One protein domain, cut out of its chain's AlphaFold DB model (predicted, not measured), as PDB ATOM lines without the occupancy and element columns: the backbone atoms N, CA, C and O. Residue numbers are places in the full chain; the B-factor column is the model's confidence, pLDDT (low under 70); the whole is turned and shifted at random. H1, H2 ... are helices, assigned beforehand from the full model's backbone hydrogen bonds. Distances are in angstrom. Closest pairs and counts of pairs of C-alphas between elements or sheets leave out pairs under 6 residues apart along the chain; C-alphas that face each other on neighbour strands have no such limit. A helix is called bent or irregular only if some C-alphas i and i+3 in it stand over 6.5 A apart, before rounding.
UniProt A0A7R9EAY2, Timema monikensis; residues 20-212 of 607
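What this domain is: This is residues 20 to 212 of the 607 residues of a protein of Timema monikensis (UniProt A0A7R9EAY2). What is the picture? H3, H4, H5, H6 and H8 make an up-and-down bundle, each running against the one before, and H2 packs on H4, the core helix. Long H1 packs on H2 by residues 39 to 46, and its residues 20 to 27 stick out. What is printed? There are 193 residues with nine named helices, H1 to H9 in order, and no named strand: all helix, compact, with a radius of gyration of the C-alphas of 17.8 A and spans of 60 by 41 by 29 A.

How they stand to each other: How does it begin? H1, residues 20 to 46, touches H2, residues 55 to 71, as a hairpin at a steep tilt of 42 degrees; the closest C-alphas, Leu 42 and Ala 61, are 5.2 A apart. What touches the hub? H4, residues 95 to 110, touches H2 with closest C-alphas Thr 66 and Leu 101 at 5.0 A. It forms hairpins with H3, residues 77 to 89, closest C-alphas Ser 87 and Tyr 98 at 5.4 A, and H5, residues 141 to 157, Met 99 and Leu 151 at 6.6 A; it touches H6, residues 160 to 176, by Lys 107 and Met 173 at 5.7 A. What follows? H7, residues 178 to 182, touches H6 only at the corner, H8, residues 184 to 197, touches H5, and H9, residues 200 to 210, touches no helix. O i to N i+4 pairs are all within hydrogen-bond range except in H3, 7 of 9, H5, 10 of 13, and H8, 9 of 10.

Where its parts are: Where are the ends? H1 starts at C-alpha 20 (99.718, 188.216, 142.168) and is 38.5 A long; H9 ends at C-alpha 210 (140.820, 201.645, 160.742). Which are irregular? H3, with C-alphas 78 and 81 at 7.8 A, and H5, with 153 and 156 at 7.2 A.

The domain as a whole: Is it cut? The printed part has no cut; the link H4 to H5, residues 111 to 140, is long. Where is pLDDT under 70? It is in residues 20 to 33, 112 to 138 and 181 to 212.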
ATOM      1  N   GLY A  20      98.916 187.688 141.053       36.03
ATOM      2  CA  GLY A  20      99.718 188.216 142.168       36.03
ATOM      3  C   GLY A  20     101.205 188.411 141.843       36.03
ATOM      4  O   GLY A  20     101.835 189.296 142.407       36.03
ATOM      5  N   VAL A  21     101.762 187.638 140.902       45.88
ATOM      6  CA  VAL A  21     103.154 187.795 140.433       45.88
ATOM      7  C   VAL A  21     103.271 188.980 139.473       45.88
ATOM      8  O   VAL A  21     104.246 189.722 139.539       45.88
ATOM      9  N   VAL A  22     102.270 189.183 138.610       42.62
ATOM     10  CA  VAL A  22     102.194 190.357 137.727       42.62
ATOM     11  C   VAL A  22     101.962 191.625 138.547       42.62
ATOM     12  O   VAL A  22     102.697 192.581 138.360       42.62
ATOM     13  N   PHE A  23     101.058 191.591 139.531       33.41
ATOM     14  CA  PHE A  23     100.768 192.719 140.420       33.41
ATOM     15  C   PHE A  23     101.968 193.073 141.313       33.41
ATOM     16  O   PHE A  23     102.293 194.243 141.461       33.41
ATOM     17  N   HIS A  24     102.691 192.080 141.855       51.50
ATOM     18  CA  HIS A  24     103.944 192.337 142.576       51.50
ATOM     19  C   HIS A  24     105.015 192.947 141.675       51.50
ATOM     20  O   HIS A  24     105.708 193.856 142.112       51.50
ATOM     21  N   LYS A  25     105.133 192.482 140.427       55.78
ATOM     22  CA  LYS A  25     106.114 192.995 139.468       55.78
ATOM     23  C   LYS A  25     105.745 194.387 138.945       55.78
ATOM     24  O   LYS A  25     106.638 195.190 138.723       55.78
ATOM     25  N   GLU A  26     104.461 194.689 138.759       54.81
ATOM     26  CA  GLU A  26     103.968 196.031 138.409       54.81
ATOM     27  C   GLU A  26     104.182 197.016 139.553       54.81
ATOM     28  O   GLU A  26     104.774 198.062 139.322       54.81
ATOM     29  N   VAL A  27     103.815 196.655 140.787       56.47
ATOM     30  CA  VAL A  27     104.066 197.494 141.970       56.47
ATOM     31  C   VAL A  27     105.569 197.680 142.203       56.47
ATOM     32  O   VAL A  27     106.014 198.781 142.510       56.47
ATOM     33  N   GLU A  28     106.380 196.637 142.014       59.91
ATOM     34  CA  GLU A  28     107.842 196.729 142.076       59.91
ATOM     35  C   GLU A  28     108.381 197.664 140.983       59.91
ATOM     36  O   GLU A  28     109.143 198.577 141.289       59.91
ATOM     37  N   ASN A  29     107.925 197.535 139.733       64.50
ATOM     38  CA  ASN A  29     108.309 198.431 138.638       64.50
ATOM     39  C   ASN A  29     107.871 199.887 138.874       64.50
ATOM     40  O   ASN A  29     108.633 200.799 138.557       64.50
ATOM     41  N   GLU A  30     106.682 200.125 139.434       65.12
ATOM     42  CA  GLU A  30     106.192 201.464 139.787       65.12
ATOM     43  C   GLU A  30     107.024 202.091 140.909       65.12
ATOM     44  O   GLU A  30     107.426 203.250 140.806       65.12
ATOM     45  N   VAL A  31     107.352 201.325 141.955       65.50
ATOM     46  CA  VAL A  31     108.211 201.783 143.058       65.50
ATOM     47  C   VAL A  31     109.627 202.082 142.561       65.50
ATOM     48  O   VAL A  31     110.208 203.102 142.937       65.50
ATOM     49  N   ILE A  32     110.174 201.247 141.674       67.94
ATOM     50  CA  ILE A  32     111.475 201.469 141.025       67.94
ATOM     51  C   ILE A  32     111.436 202.708 140.126       67.94
ATOM     52  O   ILE A  32     112.384 203.498 140.125       67.94
ATOM     53  N   GLY A  33     110.352 202.887 139.371       69.62
ATOM     54  CA  GLY A  33     110.121 204.057 138.530       69.62
ATOM     55  C   GLY A  33     110.102 205.336 139.360       69.62
ATOM     56  O   GLY A  33     110.884 206.248 139.094       69.62
ATOM     57  N   LEU A  34     109.310 205.355 140.433       73.62
ATOM     58  CA  LEU A  34     109.218 206.481 141.357       73.62
ATOM     59  C   LEU A  34     110.570 206.777 142.019       73.62
ATOM     60  O   LEU A  34     110.982 207.932 142.094       73.62
ATOM     61  N   PHE A  35     111.291 205.749 142.469       77.50
ATOM     62  CA  PHE A  35     112.626 205.899 143.050       77.50
ATOM     63  C   PHE A  35     113.627 206.491 142.046       77.50
ATOM     64  O   PHE A  35     114.366 207.418 142.380       77.50
ATOM     65  N   SER A  36     113.599 206.021 140.799       77.50
ATOM     66  CA  SER A  36     114.443 206.541 139.717       77.50
ATOM     67  C   SER A  36     114.115 208.002 139.396       77.50
ATOM     68  O   SER A  36     115.020 208.809 139.194       77.50
ATOM     69  N   GLU A  37     112.834 208.376 139.389       81.00
ATOM     70  CA  GLU A  37     112.396 209.764 139.194       81.00
ATOM     71  C   GLU A  37     112.848 210.687 140.327       81.00
ATOM     72  O   GLU A  37     113.338 211.784 140.059       81.00
ATOM     73  N   HIS A  38     112.763 210.234 141.581       84.12
ATOM     74  CA  HIS A  38     113.287 210.987 142.722       84.12
ATOM     75  C   HIS A  38     114.802 211.171 142.619       84.12
ATOM     76  O   HIS A  38     115.307 212.265 142.865       84.12
ATOM     77  N   LEU A  39     115.528 210.130 142.212       84.56
ATOM     78  CA  LEU A  39     116.975 210.195 142.043       84.56
ATOM     79  C   LEU A  39     117.372 211.208 140.962       84.56
ATOM     80  O   LEU A  39     118.243 212.049 141.181       84.56
ATOM     81  N   LEU A  40     116.674 211.182 139.826       85.00
ATOM     82  CA  LEU A  40     116.853 212.140 138.737       85.00
ATOM     83  C   LEU A  40     116.512 213.569 139.160       85.00
ATOM     84  O   LEU A  40     117.238 214.496 138.811       85.00
ATOM     85  N   PHE A  41     115.447 213.754 139.939       88.75
ATOM     86  CA  PHE A  41     115.084 215.057 140.486       88.75
ATOM     87  C   PHE A  41     116.186 215.618 141.396       88.75
ATOM     88  O   PHE A  41     116.590 216.771 141.242       88.75
ATOM     89  N   LEU A  42     116.725 214.799 142.305       91.25
ATOM     90  CA  LEU A  42     117.830 215.201 143.179       91.25
ATOM     91  C   LEU A  42     119.094 215.548 142.378       91.25
ATOM     92  O   LEU A  42     119.728 216.569 142.646       91.25
ATOM     93  N   LEU A  43     119.434 214.748 141.362       89.75
ATOM     94  CA  LEU A  43     120.563 215.022 140.469       89.75
ATOM     95  C   LEU A  43     120.364 216.329 139.686       89.75
ATOM     96  O   LEU A  43     121.290 217.134 139.606       89.75
ATOM     97  N   ALA A  44     119.158 216.594 139.181       88.81
ATOM     98  CA  ALA A  44     118.828 217.836 138.481       88.81
ATOM     99  C   ALA A  44     118.919 219.078 139.390       88.81
ATOM    100  O   ALA A  44     119.261 220.168 138.929       88.81
ATOM    101  N   LEU A  45     118.641 218.934 140.690       90.19
ATOM    102  CA  LEU A  45     118.882 219.997 141.669       90.19
ATOM    103  C   LEU A  45     120.382 220.228 141.875       90.19
ATOM    104  O   LEU A  45     120.830 221.374 141.866       90.19
ATOM    105  N   VAL A  46     121.162 219.155 142.022       90.88
ATOM    106  CA  VAL A  46     122.623 219.218 142.197       90.88
ATOM    107  C   VAL A  46     123.337 219.788 140.960       90.88
ATOM    108  O   VAL A  46     124.325 220.504 141.087       90.88
ATOM    109  N   GLN A  47     122.795 219.596 139.758       90.19
ATOM    110  CA  GLN A  47     123.326 220.206 138.531       90.19
ATOM    111  C   GLN A  47     123.234 221.739 138.492       90.19
ATOM    112  O   GLN A  47     123.960 222.378 137.737       90.19
ATOM    113  N   GLN A  48     122.385 222.364 139.313       87.00
ATOM    114  CA  GLN A  48     122.231 223.825 139.357       87.00
ATOM    115  C   GLN A  48     123.315 224.505 140.218       87.00
ATOM    116  O   GLN A  48     123.028 225.463 140.941       87.00
ATOM    117  N   SER A  49     124.548 223.991 140.183       80.62
ATOM    118  CA  SER A  49     125.695 224.460 140.974       80.62
ATOM    119  C   SER A  49     125.874 225.980 140.898       80.62
ATOM    120  O   SER A  49     125.659 226.583 139.847       80.62
ATOM    121  N   ASN A  50     126.279 226.605 142.006       82.31
ATOM    122  CA  ASN A  50     126.411 228.063 142.172       82.31
ATOM    123  C   ASN A  50     125.148 228.923 141.956       82.31
ATOM    124  O   ASN A  50     125.250 230.146 142.030       82.31
ATOM    125  N   ASN A  51     123.952 228.362 141.749       86.62
ATOM    126  CA  ASN A  51     122.740 229.184 141.681       86.62
ATOM    127  C   ASN A  51     122.427 229.800 143.073       86.62
ATOM    128  O   ASN A  51     122.169 229.071 144.034       86.62
ATOM    129  N   PRO A  52     122.446 231.133 143.245       81.25
ATOM    130  CA  PRO A  52     122.288 231.750 144.563       81.25
ATOM    131  C   PRO A  52     120.877 231.567 145.149       81.25
ATOM    132  O   PRO A  52     120.705 231.627 146.363       81.25
ATOM    133  N   SER A  53     119.869 231.309 144.313       86.75
ATOM    134  CA  SER A  53     118.463 231.253 144.724       86.75
ATOM    135  C   SER A  53     118.043 229.921 145.350       86.75
ATOM    136  O   SER A  53     116.995 229.862 145.987       86.75
ATOM    137  N   ASN A  54     118.823 228.848 145.193       88.94
ATOM    138  CA  ASN A  54     118.445 227.504 145.655       88.94
ATOM    139  C   ASN A  54     119.571 226.753 146.388       88.94
ATOM    140  O   ASN A  54     119.544 225.526 146.476       88.94
ATOM    141  N   VAL A  55     120.534 227.479 146.963       89.06
ATOM    142  CA  VAL A  55     121.711 226.909 147.647       89.06
ATOM    143  C   VAL A  55     121.338 225.862 148.707       89.06
ATOM    144  O   VAL A  55     121.900 224.770 148.715       89.06
ATOM    145  N   TYR A  56     120.350 226.143 149.564       88.56
ATOM    146  CA  TYR A  56     119.905 225.204 150.605       88.56
ATOM    147  C   TYR A  56     119.219 223.957 150.039       88.56
ATOM    148  O   TYR A  56     119.375 222.864 150.580       88.56
ATOM    149  N   VAL A  57     118.490 224.107 148.932       90.62
ATOM    150  CA  VAL A  57     117.826 222.988 148.255       90.62
ATOM    151  C   VAL A  57     118.873 222.062 147.640       90.62
ATOM    152  O   VAL A  57     118.778 220.850 147.798       90.62
ATOM    153  N   ARG A  58     119.923 222.618 147.023       93.06
ATOM    154  CA  ARG A  58     121.052 221.825 146.515       93.06
ATOM    155  C   ARG A  58     121.839 221.142 147.625       93.06
ATOM    156  O   ARG A  58     122.210 219.985 147.471       93.06
ATOM    157  N   PHE A  59     122.077 221.842 148.735       90.25
ATOM    158  CA  PHE A  59     122.717 221.271 149.922       90.25
ATOM    159  C   PHE A  59     121.940 220.043 150.421       90.25
ATOM    160  O   PHE A  59     122.526 218.987 150.640       90.25
ATOM    161  N   MET A  60     120.613 220.161 150.555       92.31
ATOM    162  CA  MET A  60     119.753 219.042 150.955       92.31
ATOM    163  C   MET A  60     119.761 217.923 149.913       92.31
ATOM    164  O   MET A  60     119.870 216.760 150.283       92.31
ATOM    165  N   ALA A  61     119.715 218.259 148.622       92.88
ATOM    166  CA  ALA A  61     119.745 217.267 147.555       92.88
ATOM    167  C   ALA A  61     121.045 216.443 147.555       92.88
ATOM    168  O   ALA A  61     120.985 215.219 147.478       92.88
ATOM    169  N   ALA A  62     122.204 217.089 147.723       93.25
ATOM    170  CA  ALA A  62     123.495 216.407 147.835       93.25
ATOM    171  C   ALA A  62     123.566 215.486 149.070       93.25
ATOM    172  O   ALA A  62     124.075 214.368 148.977       93.25
ATOM    173  N   ASN A  63     122.988 215.900 150.203       91.19
ATOM    174  CA  ASN A  63     122.875 215.047 151.391       91.19
ATOM    175  C   ASN A  63     121.976 213.837 151.152       91.19
ATOM    176  O   ASN A  63     122.365 212.718 151.472       91.19
ATOM    177  N   CYS A  64     120.798 214.037 150.559       91.06
ATOM    178  CA  CYS A  64     119.900 212.937 150.224       91.06
ATOM    179  C   CYS A  64     120.573 211.938 149.279       91.06
ATOM    180  O   CYS A  64     120.466 210.737 149.492       91.06
ATOM    181  N   LEU A  65     121.314 212.421 148.280       92.50
ATOM    182  CA  LEU A  65     122.098 211.564 147.390       92.50
ATOM    183  C   LEU A  65     123.218 210.822 148.126       92.50
ATOM    184  O   LEU A  65     123.489 209.671 147.805       92.50
ATOM    185  N   THR A  66     123.833 211.447 149.133       90.38
ATOM    186  CA  THR A  66     124.858 210.801 149.966       90.38
ATOM    187  C   THR A  66     124.249 209.649 150.762       90.38
ATOM    188  O   THR A  66     124.787 208.548 150.755       90.38
ATOM    189  N   GLU A  67     123.086 209.866 151.381       85.25
ATOM    190  CA  GLU A  67     122.333 208.815 152.074       85.25
ATOM    191  C   GLU A  67     121.897 207.699 151.119       85.25
ATOM    192  O   GLU A  67     121.983 206.517 151.454       85.25
ATOM    193  N   VAL A  68     121.467 208.047 149.904       87.69
ATOM    194  CA  VAL A  68     121.136 207.059 148.872       87.69
ATOM    195  C   VAL A  68     122.361 206.211 148.522       87.69
ATOM    196  O   VAL A  68     122.263 204.991 148.538       87.69
ATOM    197  N   GLU A  69     123.519 206.819 148.278       87.12
ATOM    198  CA  GLU A  69     124.760 206.103 147.955       87.12
ATOM    199  C   GLU A  69     125.301 205.280 149.147       87.12
ATOM    200  O   GLU A  69     125.914 204.233 148.939       87.12
ATOM    201  N   LEU A  70     125.038 205.690 150.397       81.00
ATOM    202  CA  LEU A  70     125.338 204.889 151.596       81.00
ATOM    203  C   LEU A  70     124.491 203.613 151.657       81.00
ATOM    204  O   LEU A  70     125.006 202.541 151.974       81.00
ATOM    205  N   ASN A  71     123.193 203.726 151.368       78.81
ATOM    206  CA  ASN A  71     122.252 202.607 151.447       78.81
ATOM    207  C   ASN A  71     122.297 201.705 150.202       78.81
ATOM    208  O   ASN A  71     122.017 200.507 150.295       78.81
ATOM    209  N   PHE A  72     122.671 202.272 149.052       78.81
ATOM    210  CA  PHE A  72     122.739 201.610 147.751       78.81
ATOM    211  C   PHE A  72     124.084 201.905 147.063       78.81
ATOM    212  O   PHE A  72     124.143 202.706 146.126       78.81
ATOM    213  N   PRO A  73     125.183 201.265 147.497       81.62
ATOM    214  CA  PRO A  73     126.502 201.544 146.946       81.62
ATOM    215  C   PRO A  73     126.585 201.308 145.435       81.62
ATOM    216  O   PRO A  73     126.080 200.306 144.924       81.62
ATOM    217  N   ARG A  74     127.301 202.194 144.736       82.31
ATOM    218  CA  ARG A  74     127.496 202.231 143.274       82.31
ATOM    219  C   ARG A  74     126.275 202.663 142.466       82.31
ATOM    220  O   ARG A  74     126.370 202.659 141.236       82.31
ATOM    221  N   ILE A  75     125.168 203.066 143.090       83.06
ATOM    222  CA  ILE A  75     124.004 203.553 142.339       83.06
ATOM    223  C   ILE A  75     124.323 204.842 141.570       83.06
ATOM    224  O   ILE A  75     123.824 205.030 140.466       83.06
ATOM    225  N   LEU A  76     125.216 205.689 142.093       87.31
ATOM    226  CA  LEU A  76     125.653 206.922 141.433       87.31
ATOM    227  C   LEU A  76     126.927 206.760 140.595       87.31
ATOM    228  O   LEU A  76     127.487 207.756 140.135       87.31
ATOM    229  N   ARG A  77     127.397 205.526 140.360       85.25
ATOM    230  CA  ARG A  77     128.666 205.269 139.653       85.25
ATOM    231  C   ARG A  77     128.708 205.904 138.261       85.25
ATOM    232  O   ARG A  77     129.722 206.495 137.909       85.25
ATOM    233  N   GLU A  78     127.616 205.831 137.499       82.19
ATOM    234  CA  GLU A  78     127.514 206.439 136.157       82.19
ATOM    235  C   GLU A  78     127.594 207.984 136.197       82.19
ATOM    236  O   GLU A  78     127.882 208.625 135.192       82.19
ATOM    237  N   CYS A  79     127.368 208.607 137.360       86.31
ATOM    238  CA  CYS A  79     127.343 210.063 137.526       86.31
ATOM    239  C   CYS A  79     128.659 210.649 138.069       86.31
ATOM    240  O   CYS A  79     128.755 211.865 138.239       86.31
ATOM    241  N   ILE A  80     129.671 209.828 138.359       88.75
ATOM    242  CA  ILE A  80     130.874 210.234 139.102       88.75
ATOM    243  C   ILE A  80     131.677 211.370 138.447       88.75
ATOM    244  O   ILE A  80     132.045 212.320 139.133       88.75
ATOM    245  N   ASN A  81     131.886 211.335 137.126       88.38
ATOM    246  CA  ASN A  81     132.613 212.386 136.396       88.38
ATOM    247  C   ASN A  81     131.852 213.720 136.407       88.38
ATOM    248  O   ASN A  81     132.444 214.794 136.558       88.38
ATOM    249  N   ASN A  82     130.523 213.654 136.308       88.38
ATOM    250  CA  ASN A  82     129.667 214.828 136.425       88.38
ATOM    251  C   ASN A  82     129.700 215.385 137.858       88.38
ATOM    252  O   ASN A  82     129.920 216.577 138.044       88.38
ATOM    253  N   LEU A  83     129.576 214.531 138.881       92.12
ATOM    254  CA  LEU A  83     129.702 214.943 140.283       92.12
ATOM    255  C   LEU A  83     131.066 215.579 140.568       92.12
ATOM    256  O   LEU A  83     131.128 216.598 141.249       92.12
ATOM    257  N   TYR A  84     132.148 215.040 140.003       93.38
ATOM    258  CA  TYR A  84     133.475 215.640 140.107       93.38
ATOM    259  C   TYR A  84     133.518 217.044 139.493       93.38
ATOM    260  O   TYR A  84     133.971 217.990 140.140       93.38
ATOM    261  N   SER A  85     132.974 217.202 138.285       90.81
ATOM    262  CA  SER A  85     132.892 218.495 137.595       90.81
ATOM    263  C   SER A  85     132.068 219.521 138.376       90.81
ATOM    264  O   SER A  85     132.463 220.681 138.481       90.81
ATOM    265  N   LEU A  86     130.958 219.092 138.979       92.00
ATOM    266  CA  LEU A  86     130.112 219.940 139.819       92.00
ATOM    267  C   LEU A  86     130.822 220.353 141.117       92.00
ATOM    268  O   LEU A  86     130.753 221.516 141.511       92.00
ATOM    269  N   SER A  87     131.556 219.438 141.755       93.38
ATOM    270  CA  SER A  87     132.361 219.740 142.947       93.38
ATOM    271  C   SER A  87     133.490 220.733 142.662       93.38
ATOM    272  O   SER A  87     133.806 221.549 143.525       93.38
ATOM    273  N   LEU A  88     134.080 220.703 141.458       91.06
ATOM    274  CA  LEU A  88     135.117 221.657 141.042       91.06
ATOM    275  C   LEU A  88     134.596 223.095 140.956       91.06
ATOM    276  O   LEU A  88     135.338 224.032 141.248       91.06
ATOM    277  N   ILE A  89     133.346 223.273 140.526       91.38
ATOM    278  CA  ILE A  89     132.769 224.602 140.305       91.38
ATOM    279  C   ILE A  89     131.983 225.123 141.507       91.38
ATOM    280  O   ILE A  89     131.853 226.335 141.630       91.38
ATOM    281  N   GLU A  90     131.454 224.273 142.388       91.19
ATOM    282  CA  GLU A  90     130.619 224.700 143.518       91.19
ATOM    283  C   GLU A  90     131.424 225.488 144.569       91.19
ATOM    284  O   GLU A  90     132.323 224.961 145.220       91.19
ATOM    285  N   THR A  91     131.063 226.759 144.762       89.69
ATOM    286  CA  THR A  91     131.746 227.714 145.661       89.69
ATOM    287  C   THR A  91     130.873 228.201 146.817       89.69
ATOM    288  O   THR A  91     131.333 228.961 147.671       89.69
ATOM    289  N   SER A  92     129.604 227.793 146.863       90.38
ATOM    290  CA  SER A  92     128.674 228.187 147.921       90.38
ATOM    291  C   SER A  92     128.826 227.330 149.183       90.38
ATOM    292  O   SER A  92     129.626 226.398 149.252       90.38
ATOM    293  N   VAL A  93     127.985 227.590 150.190       85.75
ATOM    294  CA  VAL A  93     127.923 226.784 151.425       85.75
ATOM    295  C   VAL A  93     127.540 225.313 151.185       85.75
ATOM    296  O   VAL A  93     127.684 224.495 152.090       85.75
ATOM    297  N   ALA A  94     127.071 224.959 149.982       89.38
ATOM    298  CA  ALA A  94     126.810 223.578 149.582       89.38
ATOM    299  C   ALA A  94     128.078 222.769 149.265       89.38
ATOM    300  O   ALA A  94     127.997 221.542 149.229       89.38
ATOM    301  N   HIS A  95     129.232 223.428 149.094       92.81
ATOM    302  CA  HIS A  95     130.493 222.811 148.673       92.81
ATOM    303  C   HIS A  95     130.827 221.534 149.455       92.81
ATOM    304  O   HIS A  95     131.028 220.483 148.855       92.81
ATOM    305  N   GLN A  96     130.783 221.575 150.791       93.50
ATOM    306  CA  GLN A  96     131.094 220.404 151.619       93.50
ATOM    307  C   GLN A  96     130.239 219.177 151.275       93.50
ATOM    308  O   GLN A  96     130.762 218.070 151.262       93.50
ATOM    309  N   GLN A  97     128.952 219.345 150.958       94.31
ATOM    310  CA  GLN A  97     128.089 218.196 150.663       94.31
ATOM    311  C   GLN A  97     128.344 217.596 149.288       94.31
ATOM    312  O   GLN A  97     128.194 216.391 149.110       94.31
ATOM    313  N   TYR A  98     128.816 218.403 148.342       95.75
ATOM    314  CA  TYR A  98     129.289 217.912 147.049       95.75
ATOM    315  C   TYR A  98     130.578 217.108 147.231       95.75
ATOM    316  O   TYR A  98     130.717 216.024 146.670       95.75
ATOM    317  N   MET A  99     131.481 217.592 148.087       95.06
ATOM    318  CA  MET A  99     132.720 216.896 148.443       95.06
ATOM    319  C   MET A  99     132.448 215.561 149.141       95.06
ATOM    320  O   MET A  99     133.039 214.547 148.778       95.06
ATOM    321  N   CYS A 100     131.522 215.552 150.101       93.81
ATOM    322  CA  CYS A 100     131.053 214.354 150.789       93.81
ATOM    323  C   CYS A 100     130.469 213.321 149.808       93.81
ATOM    324  O   CYS A 100     130.911 212.170 149.774       93.81
ATOM    325  N   LEU A 101     129.516 213.750 148.977       96.31
ATOM    326  CA  LEU A 101     128.872 212.906 147.975       96.31
ATOM    327  C   LEU A 101     129.889 212.314 146.990       96.31
ATOM    328  O   LEU A 101     129.874 211.111 146.722       96.31
ATOM    329  N   LEU A 102     130.801 213.147 146.482       96.00
ATOM    330  CA  LEU A 102     131.869 212.724 145.583       96.00
ATOM    331  C   LEU A 102     132.786 211.698 146.257       96.00
ATOM    332  O   LEU A 102     133.025 210.641 145.680       96.00
ATOM    333  N   ALA A 103     133.273 211.974 147.470       94.31
ATOM    334  CA  ALA A 103     134.183 211.082 148.189       94.31
ATOM    335  C   ALA A 103     133.590 209.681 148.379       94.31
ATOM    336  O   ALA A 103     134.263 208.682 148.118       94.31
ATOM    337  N   LEU A 104     132.317 209.610 148.773       93.00
ATOM    338  CA  LEU A 104     131.617 208.345 148.958       93.00
ATOM    339  C   LEU A 104     131.401 207.609 147.628       93.00
ATOM    340  O   LEU A 104     131.676 206.412 147.535       93.00
ATOM    341  N   THR A 105     130.973 208.332 146.590       92.19
ATOM    342  CA  THR A 105     130.737 207.756 145.256       92.19
ATOM    343  C   THR A 105     132.031 207.192 144.665       92.19
ATOM    344  O   THR A 105     132.031 206.084 144.123       92.19
ATOM    345  N   VAL A 106     133.160 207.903 144.807       91.69
ATOM    346  CA  VAL A 106     134.487 207.419 144.385       91.69
ATOM    347  C   VAL A 106     134.848 206.160 145.165       91.69
ATOM    348  O   VAL A 106     135.161 205.143 144.548       91.69
ATOM    349  N   LYS A 107     134.719 206.174 146.499       89.62
ATOM    350  CA  LYS A 107     135.039 205.021 147.353       89.62
ATOM    351  C   LYS A 107     134.255 203.765 146.974       89.62
ATOM    352  O   LYS A 107     134.844 202.695 146.819       89.62
ATOM    353  N   ASN A 108     132.950 203.885 146.761       88.19
ATOM    354  CA  ASN A 108     132.110 202.752 146.371       88.19
ATOM    355  C   ASN A 108     132.397 202.267 144.940       88.19
ATOM    356  O   ASN A 108     132.314 201.065 144.660       88.19
ATOM    357  N   SER A 109     132.777 203.180 144.041       84.69
ATOM    358  CA  SER A 109     133.125 202.861 142.650       84.69
ATOM    359  C   SER A 109     134.435 202.081 142.522       84.69
ATOM    360  O   SER A 109     134.580 201.313 141.572       84.69
ATOM    361  N   VAL A 110     135.368 202.249 143.466       80.12
ATOM    362  CA  VAL A 110     136.691 201.599 143.438       80.12
ATOM    363  C   VAL A 110     136.808 200.352 144.318       80.12
ATOM    364  O   VAL A 110     137.803 199.642 144.206       80.12
ATOM    365  N   ALA A 111     135.823 200.073 145.178       75.31
ATOM    366  CA  ALA A 111     135.823 198.888 146.036       75.31
ATOM    367  C   ALA A 111     135.851 197.594 145.197       75.31
ATOM    368  O   ALA A 111     135.108 197.483 144.223       75.31
ATOM    369  N   SER A 112     136.678 196.614 145.572       58.16
ATOM    370  CA  SER A 112     136.855 195.335 144.858       58.16
ATOM    371  C   SER A 112     135.794 194.279 145.194       58.16
ATOM    372  O   SER A 112     135.529 193.391 144.386       58.16
ATOM    373  N   GLU A 113     135.167 194.377 146.367       56.41
ATOM    374  CA  GLU A 113     134.210 193.390 146.879       56.41
ATOM    375  C   GLU A 113     132.774 193.643 146.385       56.41
ATOM    376  O   GLU A 113     132.415 194.744 145.939       56.41
ATOM    377  N   SER A 114     131.925 192.610 146.452       54.41
ATOM    378  CA  SER A 114     130.476 192.787 146.346       54.41
ATOM    379  C   SER A 114     129.994 193.489 147.611       54.41
ATOM    380  O   SER A 114     129.846 192.853 148.650       54.41
ATOM    381  N   LEU A 115     129.786 194.802 147.538       56.88
ATOM    382  CA  LEU A 115     129.215 195.560 148.647       56.88
ATOM    383  C   LEU A 115     127.822 194.990 148.958       56.88
ATOM    384  O   LEU A 115     126.928 195.038 148.110       56.88
ATOM    385  N   GLU A 116     127.659 194.392 150.141       48.50
ATOM    386  CA  GLU A 116     126.368 193.885 150.599       48.50
ATOM    387  C   GLU A 116     125.442 195.066 150.892       48.50
ATOM    388  O   GLU A 116     125.667 195.876 151.787       48.50
ATOM    389  N   THR A 117     124.375 195.175 150.113       51.50
ATOM    390  CA  THR A 117     123.267 196.084 150.396       51.50
ATOM    391  C   THR A 117     122.414 195.501 151.521       51.50
ATOM    392  O   THR A 117     122.067 194.319 151.462       51.50
ATOM    393  N   LEU A 118     121.933 196.335 152.445       44.69
ATOM    394  CA  LEU A 118     120.918 195.952 153.443       44.69
ATOM    395  C   LEU A 118     119.601 195.424 152.817       44.69
ATOM    396  O   LEU A 118     118.767 194.870 153.530       44.69
ATOM    397  N   TRP A 119     119.418 195.576 151.497       45.97
ATOM    398  CA  TRP A 119     118.148 195.396 150.782       45.97
ATOM    399  C   TRP A 119     118.166 194.365 149.626       45.97
ATOM    400  O   TRP A 119     117.171 194.237 148.917       45.97
ATOM    401  N   GLY A 120     119.244 193.596 149.426       52.16
ATOM    402  CA  GLY A 120     119.336 192.599 148.339       52.16
ATOM    403  C   GLY A 120     119.540 193.180 146.920       52.16
ATOM    404  O   GLY A 120     120.008 194.299 146.749       52.16
ATOM    405  N   LYS A 121     119.234 192.405 145.861       46.44
ATOM    406  CA  LYS A 121     119.432 192.827 144.453       46.44
ATOM    407  C   LYS A 121     118.466 193.961 144.074       46.44
ATOM    408  O   LYS A 121     117.269 193.718 144.002       46.44
ATOM    409  N   PHE A 122     118.995 195.150 143.762       56.69
ATOM    410  CA  PHE A 122     118.226 196.299 143.258       56.69
ATOM    411  C   PHE A 122     118.389 196.508 141.728       56.69
ATOM    412  O   PHE A 122     119.311 195.954 141.118       56.69
ATOM    413  N   PRO A 123     117.487 197.277 141.086       53.84
ATOM    414  CA  PRO A 123     117.406 197.479 139.641       53.84
ATOM    415  C   PRO A 123     118.572 198.317 139.130       53.84
ATOM    416  O   PRO A 123     119.008 199.268 139.774       53.84
ATOM    417  N   LYS A 124     119.032 198.011 137.917       53.78
ATOM    418  CA  LYS A 124     119.941 198.896 137.188       53.78
ATOM    419  C   LYS A 124     119.171 200.147 136.766       53.78
ATOM    420  O   LYS A 124     118.368 200.085 135.837       53.78
ATOM    421  N   VAL A 125     119.397 201.262 137.455       58.81
ATOM    422  CA  VAL A 125     118.938 202.579 137.003       58.81
ATOM    423  C   VAL A 125     119.936 203.055 135.955       58.81
ATOM    424  O   VAL A 125     121.068 203.383 136.290       58.81
ATOM    425  N   HIS A 126     119.533 203.042 134.687       57.94
ATOM    426  CA  HIS A 126     120.339 203.601 133.606       57.94
ATOM    427  C   HIS A 126     119.956 205.066 133.403       57.94
ATOM    428  O   HIS A 126     118.821 205.381 133.047       57.94
ATOM    429  N   PHE A 127     120.911 205.968 133.631       63.06
ATOM    430  CA  PHE A 127     120.680 207.419 133.579       63.06
ATOM    431  C   PHE A 127     120.734 207.996 132.151       63.06
ATOM    432  O   PHE A 127     120.412 209.170 131.940       63.06
ATOM    433  N   LYS A 128     121.108 207.153 131.179       53.06
ATOM    434  CA  LYS A 128     121.381 207.469 129.766       53.06
ATOM    435  C   LYS A 128     120.310 208.301 129.059       53.06
ATOM    436  O   LYS A 128     120.658 209.183 128.285       53.06
ATOM    437  N   ASP A 129     119.032 208.057 129.340       49.12
ATOM    438  CA  ASP A 129     117.939 208.668 128.570       49.12
ATOM    439  C   ASP A 129     117.436 210.002 129.152       49.12
ATOM    440  O   ASP A 129     116.600 210.663 128.537       49.12
ATOM    441  N   LYS A 130     117.904 210.414 130.344       53.44
ATOM    442  CA  LYS A 130     117.319 211.552 131.088       53.44
ATOM    443  C   LYS A 130     118.322 212.603 131.588       53.44
ATOM    444  O   LYS A 130     117.894 213.655 132.053       53.44
ATOM    445  N   LEU A 131     119.634 212.374 131.467       55.62
ATOM    446  CA  LEU A 131     120.691 213.321 131.855       55.62
ATOM    447  C   LEU A 131     121.638 213.576 130.670       55.62
ATOM    448  O   LEU A 131     122.222 212.647 130.128       55.62
ATOM    449  N   HIS A 132     121.825 214.840 130.275       50.03
ATOM    450  CA  HIS A 132     122.554 215.224 129.052       50.03
ATOM    451  C   HIS A 132     124.076 214.943 129.040       50.03
ATOM    452  O   HIS A 132     124.731 215.283 128.056       50.03
ATOM    453  N   GLN A 133     124.662 214.354 130.089       50.88
ATOM    454  CA  GLN A 133     126.117 214.169 130.226       50.88
ATOM    455  C   GLN A 133     126.467 212.941 131.092       50.88
ATOM    456  O   GLN A 133     127.031 213.080 132.175       50.88
ATOM    457  N   VAL A 134     126.104 211.737 130.643       53.56
ATOM    458  CA  VAL A 134     126.587 210.482 131.252       53.56
ATOM    459  C   VAL A 134     127.765 209.974 130.418       53.56
ATOM    460  O   VAL A 134     127.588 209.641 129.248       53.56
ATOM    461  N   ASP A 135     128.965 209.967 130.999       53.69
ATOM    462  CA  ASP A 135     130.192 209.479 130.361       53.69
ATOM    463  C   ASP A 135     130.431 208.019 130.785       53.69
ATOM    464  O   ASP A 135     130.576 207.732 131.972       53.69
ATOM    465  N   GLU A 136     130.411 207.088 129.825       50.66
ATOM    466  CA  GLU A 136     130.551 205.638 130.063       50.66
ATOM    467  C   GLU A 136     132.008 205.162 130.154       50.66
ATOM    468  O   GLU A 136     132.273 203.957 130.177       50.66
ATOM    469  N   THR A 137     132.972 206.078 130.181       58.50
ATOM    470  CA  THR A 137     134.382 205.712 130.306       58.50
ATOM    471  C   THR A 137     134.664 205.021 131.646       58.50
ATOM    472  O   THR A 137     134.294 205.498 132.721       58.50
ATOM    473  N   GLU A 138     135.324 203.856 131.598       66.31
ATOM    474  CA  GLU A 138     135.832 203.212 132.809       66.31
ATOM    475  C   GLU A 138     136.821 204.157 133.502       66.31
ATOM    476  O   GLU A 138     137.815 204.568 132.904       66.31
ATOM    477  N   LEU A 139     136.544 204.478 134.770       75.25
ATOM    478  CA  LEU A 139     137.419 205.282 135.626       75.25
ATOM    479  C   LEU A 139     138.849 204.739 135.596       75.25
ATOM    480  O   LEU A 139     139.126 203.652 136.117       75.25
ATOM    481  N   THR A 140     139.768 205.514 135.027       82.19
ATOM    482  CA  THR A 140     141.175 205.138 134.999       82.19
ATOM    483  C   THR A 140     141.811 205.350 136.373       82.19
ATOM    484  O   THR A 140     141.321 206.080 137.238       82.19
ATOM    485  N   ILE A 141     142.971 204.725 136.586       77.19
ATOM    486  CA  ILE A 141     143.784 204.950 137.790       77.19
ATOM    487  C   ILE A 141     144.171 206.433 137.931       77.19
ATOM    488  O   ILE A 141     144.267 206.943 139.050       77.19
ATOM    489  N   ALA A 142     144.387 207.131 136.813       81.50
ATOM    490  CA  ALA A 142     144.722 208.549 136.814       81.50
ATOM    491  C   ALA A 142     143.545 209.406 137.304       81.50
ATOM    492  O   ALA A 142     143.747 210.259 138.169       81.50
ATOM    493  N   ASP A 143     142.327 209.115 136.840       85.94
ATOM    494  CA  ASP A 143     141.116 209.852 137.227       85.94
ATOM    495  C   ASP A 143     140.861 209.747 138.733       85.94
ATOM    496  O   ASP A 143     140.616 210.742 139.412       85.94
ATOM    497  N   ILE A 144     141.013 208.542 139.289       85.62
ATOM    498  CA  ILE A 144     140.824 208.292 140.722       85.62
ATOM    499  C   ILE A 144     141.866 209.056 141.544       85.62
ATOM    500  O   ILE A 144     141.512 209.716 142.519       85.62
ATOM    501  N   ASN A 145     143.141 209.016 141.144       82.81
ATOM    502  CA  ASN A 145     144.190 209.787 141.816       82.81
ATOM    503  C   ASN A 145     143.897 211.291 141.779       82.81
ATOM    504  O   ASN A 145     144.072 211.974 142.789       82.81
ATOM    505  N   GLN A 146     143.415 211.802 140.646       87.50
ATOM    506  CA  GLN A 146     143.070 213.209 140.488       87.50
ATOM    507  C   GLN A 146     141.882 213.611 141.376       87.50
ATOM    508  O   GLN A 146     141.952 214.632 142.064       87.50
ATOM    509  N   MET A 147     140.821 212.802 141.414       91.44
ATOM    510  CA  MET A 147     139.658 213.040 142.275       91.44
ATOM    511  C   MET A 147     140.043 213.001 143.755       91.44
ATOM    512  O   MET A 147     139.668 213.898 144.506       91.44
ATOM    513  N   VAL A 148     140.838 212.014 144.179       88.94
ATOM    514  CA  VAL A 148     141.308 211.908 145.569       88.94
ATOM    515  C   VAL A 148     142.231 213.073 145.934       88.94
ATOM    516  O   VAL A 148     142.067 213.657 147.002       88.94
ATOM    517  N   SER A 149     143.154 213.467 145.052       85.06
ATOM    518  CA  SER A 149     143.999 214.649 145.273       85.06
ATOM    519  C   SER A 149     143.147 215.906 145.454       85.06
ATOM    520  O   SER A 149     143.343 216.647 146.413       85.06
ATOM    521  N   PHE A 150     142.153 216.109 144.584       90.44
ATOM    522  CA  PHE A 150     141.218 217.226 144.689       90.44
ATOM    523  C   PHE A 150     140.448 217.216 146.016       90.44
ATOM    524  O   PHE A 150     140.403 218.241 146.697       90.44
ATOM    525  N   LEU A 151     139.892 216.064 146.416       90.75
ATOM    526  CA  LEU A 151     139.177 215.914 147.688       90.75
ATOM    527  C   LEU A 151     140.029 216.384 148.869       90.75
ATOM    528  O   LEU A 151     139.545 217.102 149.743       90.75
ATOM    529  N   LEU A 152     141.306 216.006 148.869       85.06
ATOM    530  CA  LEU A 152     142.230 216.326 149.946       85.06
ATOM    531  C   LEU A 152     142.704 217.785 149.938       85.06
ATOM    532  O   LEU A 152     142.864 218.383 151.006       85.06
ATOM    533  N   ASP A 153     142.906 218.373 148.758       83.12
ATOM    534  CA  ASP A 153     143.313 219.775 148.618       83.12
ATOM    535  C   ASP A 153     142.225 220.740 149.114       83.12
ATOM    536  O   ASP A 153     142.528 221.784 149.699       83.12
ATOM    537  N   GLN A 154     140.953 220.372 148.948       85.88
ATOM    538  CA  GLN A 154     139.808 221.202 149.334       85.88
ATOM    539  C   GLN A 154     139.350 221.020 150.791       85.88
ATOM    540  O   GLN A 154     138.479 221.756 151.256       85.88
ATOM    541  N   LEU A 155     139.957 220.117 151.575       82.12
ATOM    542  CA  LEU A 155     139.573 219.890 152.983       82.12
ATOM    543  C   LEU A 155     139.645 221.154 153.852       82.12
ATOM    544  O   LEU A 155     138.996 221.237 154.892       82.12
ATOM    545  N   VAL A 156     140.453 222.143 153.465       79.00
ATOM    546  CA  VAL A 156     140.561 223.430 154.175       79.00
ATOM    547  C   VAL A 156     139.289 224.279 154.098       79.00
ATOM    548  O   VAL A 156     139.144 225.203 154.897       79.00
ATOM    549  N   LEU A 157     138.392 223.981 153.154       81.38
ATOM    550  CA  LEU A 157     137.112 224.665 152.962       81.38
ATOM    551  C   LEU A 157     135.947 223.965 153.680       81.38
ATOM    552  O   LEU A 157     134.852 224.519 153.745       81.38
ATOM    553  N   CYS A 158     136.170 222.766 154.220       82.38
ATOM    554  CA  CYS A 158     135.160 221.990 154.933       82.38
ATOM    555  C   CYS A 158     135.244 222.216 156.453       82.38
ATOM    556  O   CYS A 158     136.271 222.635 156.997       82.38
ATOM    557  N   THR A 159     134.150 221.929 157.165       82.19
ATOM    558  CA  THR A 159     134.165 221.849 158.630       82.19
ATOM    559  C   THR A 159     135.049 220.693 159.087       82.19
ATOM    560  O   THR A 159     135.327 219.768 158.328       82.19
ATOM    561  N   LYS A 160     135.470 220.706 160.357       73.38
ATOM    562  CA  LYS A 160     136.306 219.629 160.911       73.38
ATOM    563  C   LYS A 160     135.630 218.266 160.768       73.38
ATOM    564  O   LYS A 160     136.283 217.295 160.415       73.38
ATOM    565  N   GLU A 161     134.328 218.209 161.017       75.31
ATOM    566  CA  GLU A 161     133.520 216.996 160.915       75.31
ATOM    567  C   GLU A 161     133.446 216.494 159.467       75.31
ATOM    568  O   GLU A 161     133.646 215.306 159.224       75.31
ATOM    569  N   GLY A 162     133.227 217.395 158.500       78.69
ATOM    570  CA  GLY A 162     133.201 217.044 157.078       78.69
ATOM    571  C   GLY A 162     134.559 216.559 156.577       78.69
ATOM    572  O   GLY A 162     134.651 215.502 155.955       78.69
ATOM    573  N   SER A 163     135.629 217.286 156.912       80.62
ATOM    574  CA  SER A 163     136.990 216.902 156.538       80.62
ATOM    575  C   SER A 163     137.384 215.551 157.124       80.62
ATOM    576  O   SER A 163     137.987 214.740 156.427       80.62
ATOM    577  N   PHE A 164     137.017 215.286 158.383       75.75
ATOM    578  CA  PHE A 164     137.248 213.994 159.027       75.75
ATOM    579  C   PHE A 164     136.590 212.851 158.259       75.75
ATOM    580  O   PHE A 164     137.251 211.869 157.933       75.75
ATOM    581  N   TRP A 165     135.307 213.000 157.928       80.56
ATOM    582  CA  TRP A 165     134.554 211.967 157.227       80.56
ATOM    583  C   TRP A 165     135.131 211.671 155.835       80.56
ATOM    584  O   TRP A 165     135.355 210.510 155.496       80.56
ATOM    585  N   ILE A 166     135.483 212.712 155.069       85.00
ATOM    586  CA  ILE A 166     136.145 212.563 153.762       85.00
ATOM    587  C   ILE A 166     137.497 211.846 153.908       85.00
ATOM    588  O   ILE A 166     137.800 210.949 153.124       85.00
ATOM    589  N   ILE A 167     138.301 212.193 154.922       79.62
ATOM    590  CA  ILE A 167     139.579 211.518 155.197       79.62
ATOM    591  C   ILE A 167     139.361 210.027 155.479       79.62
ATOM    592  O   ILE A 167     140.094 209.210 154.925       79.62
ATOM    593  N   CYS A 168     138.366 209.659 156.293       77.38
ATOM    594  CA  CYS A 168     138.051 208.256 156.572       77.38
ATOM    595  C   CYS A 168     137.723 207.488 155.282       77.38
ATOM    596  O   CYS A 168     138.296 206.426 155.046       77.38
ATOM    597  N   LEU A 169     136.894 208.058 154.401       84.31
ATOM    598  CA  LEU A 169     136.562 207.449 153.107       84.31
ATOM    599  C   LEU A 169     137.796 207.282 152.209       84.31
ATOM    600  O   LEU A 169     137.973 206.241 151.579       84.31
ATOM    601  N   VAL A 170     138.687 208.278 152.174       84.62
ATOM    602  CA  VAL A 170     139.954 208.179 151.430       84.62
ATOM    603  C   VAL A 170     140.868 207.104 152.014       84.62
ATOM    604  O   VAL A 170     141.478 206.347 151.262       84.62
ATOM    605  N   MET A 171     140.934 206.981 153.337       74.75
ATOM    606  CA  MET A 171     141.712 205.936 154.001       74.75
ATOM    607  C   MET A 171     141.168 204.532 153.713       74.75
ATOM    608  O   MET A 171     141.956 203.617 153.478       74.75
ATOM    609  N   GLU A 172     139.847 204.357 153.656       77.12
ATOM    610  CA  GLU A 172     139.227 203.101 153.216       77.12
ATOM    611  C   GLU A 172     139.598 202.763 151.764       77.12
ATOM    612  O   GLU A 172     139.959 201.624 151.465       77.12
ATOM    613  N   MET A 173     139.596 203.752 150.861       82.44
ATOM    614  CA  MET A 173     140.064 203.551 149.483       82.44
ATOM    615  C   MET A 173     141.526 203.108 149.450       82.44
ATOM    616  O   MET A 173     141.850 202.119 148.790       82.44
ATOM    617  N   MET A 174     142.393 203.790 150.204       78.12
ATOM    618  CA  MET A 174     143.801 203.416 150.342       78.12
ATOM    619  C   MET A 174     143.947 201.991 150.875       78.12
ATOM    620  O   MET A 174     144.817 201.271 150.398       78.12
ATOM    621  N   ARG A 175     143.087 201.535 151.798       71.06
ATOM    622  CA  ARG A 175     143.130 200.157 152.316       71.06
ATOM    623  C   ARG A 175     143.013 199.121 151.196       71.06
ATOM    624  O   ARG A 175     143.784 198.170 151.157       71.06
ATOM    625  N   SER A 176     142.099 199.354 150.260       70.81
ATOM    626  CA  SER A 176     141.833 198.447 149.138       70.81
ATOM    627  C   SER A 176     142.793 198.590 147.944       70.81
ATOM    628  O   SER A 176     142.764 197.756 147.040       70.81
ATOM    629  N   ARG A 177     143.637 199.635 147.905       72.81
ATOM    630  CA  ARG A 177     144.405 200.024 146.710       72.81
ATOM    631  C   ARG A 177     145.839 200.460 147.007       72.81
ATOM    632  O   ARG A 177     146.083 201.569 147.481       72.81
ATOM    633  N   ALA A 178     146.803 199.617 146.633       70.44
ATOM    634  CA  ALA A 178     148.234 199.878 146.817       70.44
ATOM    635  C   ALA A 178     148.745 201.111 146.041       70.44
ATOM    636  O   ALA A 178     149.656 201.798 146.500       70.44
ATOM    637  N   ASP A 179     148.148 201.441 144.893       74.38
ATOM    638  CA  ASP A 179     148.528 202.613 144.097       74.38
ATOM    639  C   ASP A 179     148.213 203.938 144.814       74.38
ATOM    640  O   ASP A 179     149.031 204.859 144.795       74.38
ATOM    641  N   LEU A 180     147.085 204.012 145.531       71.56
ATOM    642  CA  LEU A 180     146.735 205.170 146.360       71.56
ATOM    643  C   LEU A 180     147.617 205.267 147.612       71.56
ATOM    644  O   LEU A 180     147.971 206.371 148.023       71.56
ATOM    645  N   GLN A 181     148.019 204.129 148.195       64.56
ATOM    646  CA  GLN A 181     148.932 204.095 149.348       64.56
ATOM    647  C   GLN A 181     150.308 204.678 149.025       64.56
ATOM    648  O   GLN A 181     150.922 205.304 149.880       64.56
ATOM    649  N   LEU A 182     150.795 204.481 147.799       61.94
ATOM    650  CA  LEU A 182     152.107 204.963 147.361       61.94
ATOM    651  C   LEU A 182     152.053 206.370 146.743       61.94
ATOM    652  O   LEU A 182     153.095 206.974 146.476       61.94
ATOM    653  N   SER A 183     150.853 206.920 146.532       64.56
ATOM    654  CA  SER A 183     150.667 208.227 145.911       64.56
ATOM    655  C   SER A 183     151.015 209.361 146.879       64.56
ATOM    656  O   SER A 183     150.286 209.680 147.820       64.56
ATOM    657  N   VAL A 184     152.137 210.039 146.615       62.41
ATOM    658  CA  VAL A 184     152.590 211.216 147.385       62.41
ATOM    659  C   VAL A 184     151.555 212.347 147.353       62.41
ATOM    660  O   VAL A 184     151.441 213.097 148.323       62.41
ATOM    661  N   GLN A 185     150.790 212.457 146.262       64.25
ATOM    662  CA  GLN A 185     149.716 213.443 146.098       64.25
ATOM    663  C   GLN A 185     148.532 213.177 147.038       64.25
ATOM    664  O   GLN A 185     147.831 214.111 147.399       64.25
ATOM    665  N   VAL A 186     148.358 211.935 147.497       66.25
ATOM    666  CA  VAL A 186     147.306 211.535 148.442       66.25
ATOM    667  C   VAL A 186     147.828 211.579 149.883       66.25
ATOM    668  O   VAL A 186     147.255 212.232 150.754       66.25
ATOM    669  N   LEU A 187     148.984 210.965 150.148       63.53
ATOM    670  CA  LEU A 187     149.557 210.884 151.497       63.53
ATOM    671  C   LEU A 187     149.897 212.253 152.103       63.53
ATOM    672  O   LEU A 187     149.656 212.501 153.286       63.53
ATOM    673  N   LYS A 188     150.497 213.150 151.314       63.00
ATOM    674  CA  LYS A 188     151.020 214.421 151.830       63.00
ATOM    675  C   LYS A 188     149.900 215.360 152.307       63.00
ATOM    676  O   LYS A 188     150.028 215.859 153.428       63.00
ATOM    677  N   PRO A 189     148.814 215.600 151.548       61.41
ATOM    678  CA  PRO A 189     147.676 216.377 152.036       61.41
ATOM    679  C   PRO A 189     146.999 215.774 153.271       61.41
ATOM    680  O   PRO A 189     146.737 216.515 154.218       61.41
ATOM    681  N   ILE A 190     146.805 214.446 153.321       64.06
ATOM    682  CA  ILE A 190     146.244 213.748 154.496       64.06
ATOM    683  C   ILE A 190     147.085 214.044 155.737       64.06
ATOM    684  O   ILE A 190     146.552 214.459 156.768       64.06
ATOM    685  N   LEU A 191     148.409 213.891 155.642       61.59
ATOM    686  CA  LEU A 191     149.319 214.170 156.751       61.59
ATOM    687  C   LEU A 191     149.296 215.655 157.144       61.59
ATOM    688  O   LEU A 191     149.187 215.977 158.323       61.59
ATOM    689  N   ILE A 192     149.362 216.578 156.181       60.69
ATOM    690  CA  ILE A 192     149.373 218.024 156.459       60.69
ATOM    691  C   ILE A 192     148.069 218.480 157.122       60.69
ATOM    692  O   ILE A 192     148.120 219.266 158.071       60.69
ATOM    693  N   HIS A 193     146.916 218.015 156.638       59.91
ATOM    694  CA  HIS A 193     145.618 218.394 157.188       59.91
ATOM    695  C   HIS A 193     145.445 217.833 158.605       59.91
ATOM    696  O   HIS A 193     145.138 218.585 159.533       59.91
ATOM    697  N   ASN A 194     145.759 216.552 158.817       57.16
ATOM    698  CA  ASN A 194     145.626 215.931 160.133       57.16
ATOM    699  C   ASN A 194     146.586 216.522 161.170       57.16
ATOM    700  O   ASN A 194     146.166 216.772 162.294       57.16
ATOM    701  N   LEU A 195     147.828 216.853 160.801       52.56
ATOM    702  CA  LEU A 195     148.776 217.519 161.707       52.56
ATOM    703  C   LEU A 195     148.362 218.957 162.080       52.56
ATOM    704  O   LEU A 195     148.856 219.493 163.074       52.56
ATOM    705  N   ARG A 196     147.494 219.605 161.287       50.88
ATOM    706  CA  ARG A 196     146.953 220.946 161.573       50.88
ATOM    707  C   ARG A 196     145.679 220.909 162.414       50.88
ATOM    708  O   ARG A 196     145.450 221.847 163.175       50.88
ATOM    709  N   VAL A 197     144.851 219.878 162.246       47.34
ATOM    710  CA  VAL A 197     143.489 219.823 162.806       47.34
ATOM    711  C   VAL A 197     143.379 218.868 163.998       47.34
ATOM    712  O   VAL A 197     142.621 219.153 164.928       47.34
ATOM    713  N   TYR A 198     144.167 217.791 164.023       51.91
ATOM    714  CA  TYR A 198     144.096 216.723 165.020       51.91
ATOM    715  C   TYR A 198     145.421 216.532 165.763       51.91
ATOM    716  O   TYR A 198     146.502 216.892 165.295       51.91
ATOM    717  N   ASN A 199     145.340 215.944 166.959       54.97
ATOM    718  CA  ASN A 199     146.525 215.495 167.676       54.97
ATOM    719  C   ASN A 199     147.190 214.358 166.866       54.97
ATOM    720  O   ASN A 199     146.528 213.348 166.622       54.97
ATOM    721  N   PRO A 200     148.480 214.471 166.485       55.38
ATOM    722  CA  PRO A 200     149.185 213.445 165.713       55.38
ATOM    723  C   PRO A 200     149.122 212.045 166.338       55.38
ATOM    724  O   PRO A 200     149.104 211.049 165.624       55.38
ATOM    725  N   GLN A 201     149.068 211.967 167.671       57.84
ATOM    726  CA  GLN A 201     148.971 210.704 168.396       57.84
ATOM    727  C   GLN A 201     147.588 210.062 168.244       57.84
ATOM    728  O   GLN A 201     147.497 208.881 167.931       57.84
ATOM    729  N   SER A 202     146.521 210.855 168.363       58.09
ATOM    730  CA  SER A 202     145.149 210.387 168.139       58.09
ATOM    731  C   SER A 202     144.915 209.988 166.681       58.09
ATOM    732  O   SER A 202     144.213 209.021 166.417       58.09
ATOM    733  N   PHE A 203     145.546 210.689 165.731       59.78
ATOM    734  CA  PHE A 203     145.517 210.304 164.320       59.78
ATOM    735  C   PHE A 203     146.228 208.965 164.075       59.78
ATOM    736  O   PHE A 203     145.705 208.122 163.357       59.78
ATOM    737  N   HIS A 204     147.380 208.733 164.712       61.91
ATOM    738  CA  HIS A 204     148.096 207.452 164.639       61.91
ATOM    739  C   HIS A 204     147.301 206.294 165.255       61.91
ATOM    740  O   HIS A 204     147.268 205.198 164.701       61.91
ATOM    741  N   GLU A 205     146.644 206.530 166.390       64.69
ATOM    742  CA  GLU A 205     145.762 205.553 167.043       64.69
ATOM    743  C   GLU A 205     144.530 205.242 166.182       64.69
ATOM    744  O   GLU A 205     144.171 204.078 166.018       64.69
ATOM    745  N   HIS A 206     143.930 206.261 165.560       61.34
ATOM    746  CA  HIS A 206     142.805 206.079 164.650       61.34
ATOM    747  C   HIS A 206     143.207 205.339 163.367       61.34
ATOM    748  O   HIS A 206     142.532 204.389 162.979       61.34
ATOM    749  N   LEU A 207     144.347 205.698 162.761       59.59
ATOM    750  CA  LEU A 207     144.944 204.966 161.637       59.59
ATOM    751  C   LEU A 207     145.056 203.477 161.953       59.59
ATOM    752  O   LEU A 207     144.563 202.661 161.186       59.59
ATOM    753  N   LYS A 208     145.614 203.135 163.119       62.03
ATOM    754  CA  LYS A 208     145.705 201.742 163.575       62.03
ATOM    755  C   LYS A 208     144.345 201.066 163.731       62.03
ATOM    756  O   LYS A 208     144.232 199.887 163.420       62.03
ATOM    757  N   SER A 209     143.332 201.789 164.211       60.66
ATOM    758  CA  SER A 209     141.986 201.230 164.402       60.66
ATOM    759  C   SER A 209     141.228 200.979 163.097       60.66
ATOM    760  O   SER A 209     140.371 200.109 163.064       60.66
ATOM    761  N   VAL A 210     141.531 201.729 162.032       51.94
ATOM    762  CA  VAL A 210     140.820 201.645 160.742       51.94
ATOM    763  C   VAL A 210     141.526 200.699 159.761       51.94
ATOM    764  O   VAL A 210     140.888 200.139 158.867       51.94
ATOM    765  N   THR A 211     142.837 200.487 159.911       52.12
ATOM    766  CA  THR A 211     143.618 199.635 159.000       52.12
ATOM    767  C   THR A 211     143.768 198.179 159.448       52.12
ATOM    768  O   THR A 211     144.493 197.447 158.783       52.12
ATOM    769  N   ASP A 212     143.130 197.750 160.548       54.25
ATOM    770  CA  ASP A 212     143.273 196.411 161.165       54.25
ATOM    771  C   ASP A 212     144.733 195.912 161.257       54.25
ATOM    772  O   ASP A 212     145.007 194.719 161.185       54.25
TER     773      ASP A 212